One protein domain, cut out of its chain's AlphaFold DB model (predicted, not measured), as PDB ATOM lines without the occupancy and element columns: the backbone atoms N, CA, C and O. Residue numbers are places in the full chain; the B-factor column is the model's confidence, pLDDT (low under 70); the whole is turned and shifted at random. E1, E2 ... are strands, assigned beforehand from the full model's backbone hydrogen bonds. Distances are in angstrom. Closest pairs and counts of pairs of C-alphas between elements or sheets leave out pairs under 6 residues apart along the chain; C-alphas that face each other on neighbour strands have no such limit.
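Overview. This is residues 88 to 129 of the 129 residues of the protein "Recombinase domain-containing protein" of Lachnospiraceae bacterium MD335 (UniProt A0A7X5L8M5). There is little regular structure: a long stretch of loop, residues 88 to 107, leads into one two-stranded hairpin, E1 then E2, and a short tail follows, residues 126 to 129. The printed part has 42 residues, 16 of them in named elements, with no named helix; the class is all strand and the sheet is antiparallel. It is loose, with a radius of gyration of the C-alphas of 11.5 A, and flat, spanning 33 by 26 by 11 A.

Arrangement. E1, residues 108 to 115, and E2, residues 118 to 125, form a hairpin with a tight link of 2 residues. They are antiparallel, at 152 degrees between directions. C-alphas 108 and 125 face each other at 4.3 A. N 111 and O 122 are within hydrogen-bond range at 2.8 A, as are N 120 and O 113 at 2.8 A.

Along the chain. E1 begins at C-alpha 108, (213.087, 128.173, 252.627), and measures 20.9 A. E2 measures 21.6 A and ends at C-alpha 125, (216.414, 127.637, 255.278).

Size, cuts and confidence. The C-alphas farthest apart, of Gly 105 and Ser 117, are 33.3 A apart. The printed part has no cut. Mean pLDDT of the printed part is 88.4; residue 129 is under 70.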
ATOM      1  N   ARG A  88     204.092 124.002 244.335       76.94
ATOM      2  CA  ARG A  88     202.818 123.283 244.171       76.94
ATOM      3  C   ARG A  88     201.930 123.577 245.376       76.94
ATOM      4  O   ARG A  88     202.453 123.848 246.454       76.94
ATOM      5  N   TYR A  89     200.612 123.481 245.199       80.44
ATOM      6  CA  TYR A  89     199.633 123.668 246.279       80.44
ATOM      7  C   TYR A  89     199.824 124.995 247.027       80.44
ATOM      8  O   TYR A  89     199.871 125.023 248.257       80.44
ATOM      9  N   THR A  90     199.971 126.098 246.287       80.56
ATOM     10  CA  THR A  90     200.270 127.425 246.852       80.56
ATOM     11  C   THR A  90     199.225 127.903 247.859       80.56
ATOM     12  O   THR A  90     199.564 128.672 248.746       80.56
ATOM     13  N   GLU A  91     197.992 127.402 247.788       84.00
ATOM     14  CA  GLU A  91     196.949 127.655 248.792       84.00
ATOM     15  C   GLU A  91     197.321 127.075 250.166       84.00
ATOM     16  O   GLU A  91     197.265 127.756 251.186       84.00
ATOM     17  N   ALA A  92     197.789 125.824 250.200       85.31
ATOM     18  CA  ALA A  92     198.214 125.156 251.429       85.31
ATOM     19  C   ALA A  92     199.665 125.490 251.827       85.31
ATOM     20  O   ALA A  92     200.079 125.233 252.967       85.31
ATOM     21  N   GLN A  93     200.465 125.984 250.877       87.62
ATOM     22  CA  GLN A  93     201.896 126.260 251.002       87.62
ATOM     23  C   GLN A  93     202.272 127.609 250.356       87.62
ATOM     24  O   GLN A  93     203.000 127.641 249.359       87.62
ATOM     25  N   PRO A  94     201.830 128.739 250.935       86.06
ATOM     26  CA  PRO A  94     201.940 130.056 250.297       86.06
ATOM     27  C   PRO A  94     203.378 130.540 250.087       86.06
ATOM     28  O   PRO A  94     203.621 131.372 249.218       86.06
ATOM     29  N   PHE A  95     204.339 130.017 250.852       88.69
ATOM     30  CA  PHE A  95     205.735 130.459 250.812       88.69
ATOM     31  C   PHE A  95     206.669 129.542 250.003       88.69
ATOM     32  O   PHE A  95     207.861 129.842 249.883       88.69
ATOM     33  N   THR A  96     206.158 128.448 249.422       88.69
ATOM     34  CA  THR A  96     206.982 127.506 248.644       88.69
ATOM     35  C   THR A  96     207.603 128.223 247.453       88.69
ATOM     36  O   THR A  96     206.900 128.897 246.706       88.69
ATOM     37  N   CYS A  97     208.920 128.074 247.272       88.12
ATOM     38  CA  CYS A  97     209.680 128.708 246.187       88.12
ATOM     39  C   CYS A  97     209.611 130.248 246.157       88.12
ATOM     40  O   CYS A  97     209.917 130.841 245.128       88.12
ATOM     41  N   ARG A  98     209.221 130.908 247.261       88.62
ATOM     42  CA  ARG A  98     209.110 132.379 247.336       88.62
ATOM     43  C   ARG A  98     210.034 133.015 248.368       88.62
ATOM     44  O   ARG A  98     210.507 134.124 248.153       88.62
ATOM     45  N   VAL A  99     210.294 132.332 249.481       91.69
ATOM     46  CA  VAL A  99     211.111 132.876 250.573       91.69
ATOM     47  C   VAL A  99     212.568 132.461 250.392       91.69
ATOM     48  O   VAL A  99     212.891 131.272 250.408       91.69
ATOM     49  N   ILE A 100     213.446 133.451 250.235       92.69
ATOM     50  CA  ILE A 100     214.883 133.268 250.005       92.69
ATOM     51  C   ILE A 100     215.662 133.662 251.259       92.69
ATOM     52  O   ILE A 100     215.388 134.677 251.895       92.69
ATOM     53  N   CYS A 101     216.665 132.865 251.617       92.50
ATOM     54  CA  CYS A 101     217.556 133.175 252.723       92.50
ATOM     55  C   CYS A 101     218.507 134.317 252.370       92.50
ATOM     56  O   CYS A 101     219.388 134.143 251.530       92.50
ATOM     57  N   GLY A 102     218.415 135.433 253.097       91.25
ATOM     58  CA  GLY A 102     219.335 136.564 252.937       91.25
ATOM     59  C   GLY A 102     220.803 136.251 253.261       91.25
ATOM     60  O   GLY A 102     221.677 136.976 252.811       91.25
ATOM     61  N   LYS A 103     221.097 135.170 254.005       91.75
ATOM     62  CA  LYS A 103     222.481 134.784 254.350       91.75
ATOM     63  C   LYS A 103     223.142 133.852 253.334       91.75
ATOM     64  O   LYS A 103     224.324 133.994 253.066       91.75
ATOM     65  N   CYS A 104     222.415 132.861 252.814       90.94
ATOM     66  CA  CYS A 104     223.010 131.803 251.978       90.94
ATOM     67  C   CYS A 104     222.373 131.651 250.589       90.94
ATOM     68  O   CYS A 104     222.736 130.730 249.852       90.94
ATOM     69  N   GLY A 105     221.378 132.482 250.262       90.12
ATOM     70  CA  GLY A 105     220.663 132.474 248.983       90.12
ATOM     71  C   GLY A 105     219.746 131.268 248.749       90.12
ATOM     72  O   GLY A 105     219.048 131.226 247.740       90.12
ATOM     73  N   ALA A 106     219.720 130.292 249.663       90.81
ATOM     74  CA  ALA A 106     218.882 129.104 249.535       90.81
ATOM     75  C   ALA A 106     217.408 129.406 249.829       90.81
ATOM     76  O   ALA A 106     217.079 130.255 250.660       90.81
ATOM     77  N   VAL A 107     216.518 128.653 249.190       92.12
ATOM     78  CA  VAL A 107     215.075 128.739 249.428       92.12
ATOM     79  C   VAL A 107     214.712 128.150 250.791       92.12
ATOM     80  O   VAL A 107     215.330 127.192 251.268       92.12
ATOM     81  N   TYR A 108     213.707 128.736 251.435       92.19
ATOM     82  CA  TYR A 108     213.087 128.173 252.627       92.19
ATOM     83  C   TYR A 108     212.121 127.054 252.245       92.19
ATOM     84  O   TYR A 108     211.228 127.232 251.420       92.19
ATOM     85  N   TRP A 109     212.256 125.916 252.917       89.12
ATOM     86  CA  TRP A 109     211.371 124.774 252.748       89.12
ATOM     87  C   TRP A 109     210.444 124.635 253.944       89.12
ATOM     88  O   TRP A 109     210.848 124.833 255.095       89.12
ATOM     89  N   ARG A 110     209.202 124.237 253.672       89.88
ATOM     90  CA  ARG A 110     208.274 123.820 254.716       89.88
ATOM     91  C   ARG A 110     208.740 122.482 255.280       89.88
ATOM     92  O   ARG A 110     208.848 121.503 254.548       89.88
ATOM     93  N   ARG A 111     208.964 122.431 256.586       89.75
ATOM     94  CA  ARG A 111     209.270 121.214 257.337       89.75
ATOM     95  C   ARG A 111     208.225 121.011 258.426       89.75
ATOM     96  O   ARG A 111     207.572 121.957 258.864       89.75
ATOM     97  N   THR A 112     208.054 119.766 258.847       92.06
ATOM     98  CA  THR A 112     207.221 119.431 260.004       92.06
ATOM     99  C   THR A 112     208.133 118.911 261.098       92.06
ATOM    100  O   THR A 112     208.832 117.924 260.897       92.06
ATOM    101  N   TRP A 113     208.148 119.595 262.232       91.81
ATOM    102  CA  TRP A 113     208.832 119.164 263.440       91.81
ATOM    103  C   TRP A 113     207.860 118.393 264.318       91.81
ATOM    104  O   TRP A 113     206.713 118.806 264.486       91.81
ATOM    105  N   THR A 114     208.326 117.296 264.898       93.62
ATOM    106  CA  THR A 114     207.545 116.503 265.847       93.62
ATOM    107  C   THR A 114     208.158 116.677 267.228       93.62
ATOM    108  O   THR A 114     209.345 116.421 267.410       93.62
ATOM    109  N   ARG A 115     207.366 117.132 268.202       89.25
ATOM    110  CA  ARG A 115     207.771 117.246 269.608       89.25
ATOM    111  C   ARG A 115     206.748 116.510 270.466       89.25
ATOM    112  O   ARG A 115     205.635 117.001 270.663       89.25
ATOM    113  N   GLY A 116     207.114 115.320 270.940       89.88
ATOM    114  CA  GLY A 116     206.159 114.389 271.548       89.88
ATOM    115  C   GLY A 116     205.051 114.035 270.552       89.88
ATOM    116  O   GLY A 116     205.336 113.650 269.421       89.88
ATOM    117  N   SER A 117     203.789 114.240 270.935       89.94
ATOM    118  CA  SER A 117     202.626 114.032 270.059       89.94
ATOM    119  C   SER A 117     202.295 115.218 269.139       89.94
ATOM    120  O   SER A 117     201.446 115.094 268.255       89.94
ATOM    121  N   ARG A 118     202.937 116.384 269.312       93.50
ATOM    122  CA  ARG A 118     202.600 117.607 268.562       93.50
ATOM    123  C   ARG A 118     203.430 117.733 267.288       93.50
ATOM    124  O   ARG A 118     204.651 117.583 267.317       93.50
ATOM    125  N   LYS A 119     202.768 118.088 266.182       93.38
ATOM    126  CA  LYS A 119     203.396 118.407 264.890       93.38
ATOM    127  C   LYS A 119     203.359 119.915 264.650       93.38
ATOM    128  O   LYS A 119     202.284 120.501 264.574       93.38
ATOM    129  N   ILE A 120     204.523 120.535 264.497       92.56
ATOM    130  CA  ILE A 120     204.682 121.971 264.250       92.56
ATOM    131  C   ILE A 120     205.202 122.157 262.828       92.56
ATOM    132  O   ILE A 120     206.220 121.587 262.446       92.56
ATOM    133  N   ARG A 121     204.502 122.953 262.021       90.62
ATOM    134  CA  ARG A 121     204.922 123.281 260.652       90.62
ATOM    135  C   ARG A 121     205.789 124.532 260.694       90.62
ATOM    136  O   ARG A 121     205.312 125.581 261.108       90.62
ATOM    137  N   VAL A 122     207.030 124.421 260.243       91.12
ATOM    138  CA  VAL A 122     208.000 125.520 260.232       91.12
ATOM    139  C   VAL A 122     208.553 125.740 258.829       91.12
ATOM    140  O   VAL A 122     208.569 124.824 258.007       91.12
ATOM    141  N   TRP A 123     209.026 126.951 258.558       91.25
ATOM    142  CA  TRP A 123     209.781 127.271 257.349       91.25
ATOM    143  C   TRP A 123     211.245 127.432 257.726       91.25
ATOM    144  O   TRP A 123     211.595 128.310 258.512       91.25
ATOM    145  N   GLN A 124     212.099 126.573 257.183       91.81
ATOM    146  CA  GLN A 124     213.522 126.549 257.506       91.81
ATOM    147  C   GLN A 124     214.340 126.739 256.233       91.81
ATOM    148  O   GLN A 124     214.003 126.197 255.180       91.81
ATOM    149  N   CYS A 125     215.429 127.498 256.344       92.75
ATOM    150  CA  CYS A 125     216.414 127.637 255.278       92.75
ATOM    151  C   CYS A 125     216.894 126.254 254.807       92.75
ATOM    152  O   CYS A 125     217.279 125.427 255.630       92.75
ATOM    153  N   GLY A 126     216.920 126.013 253.492       87.38
ATOM    154  CA  GLY A 126     217.308 124.715 252.935       87.38
ATOM    155  C   GLY A 126     218.744 124.279 253.223       87.38
ATOM    156  O   GLY A 126     219.009 123.083 253.216       87.38
ATOM    157  N   LYS A 127     219.645 125.222 253.522       87.62
ATOM    158  CA  LYS A 127     221.034 124.942 253.920       87.62
ATOM    159  C   LYS A 127     221.245 124.894 255.438       87.62
ATOM    160  O   LYS A 127     222.368 124.693 255.883       87.62
ATOM    161  N   ARG A 128     220.198 125.108 256.244       74.94
ATOM    162  CA  ARG A 128     220.281 124.998 257.704       74.94
ATOM    163  C   ARG A 128     219.991 123.551 258.099       74.94
ATOM    164  O   ARG A 128     218.845 123.116 257.968       74.94
ATOM    165  N   TYR A 129     221.026 122.847 258.551       57.81
ATOM    166  CA  TYR A 129     220.869 121.677 259.414       57.81
ATOM    167  C   TYR A 129     220.368 122.141 260.787       57.81
ATOM    168  O   TYR A 129     220.835 123.205 261.262       57.81
TER     169      TYR A 129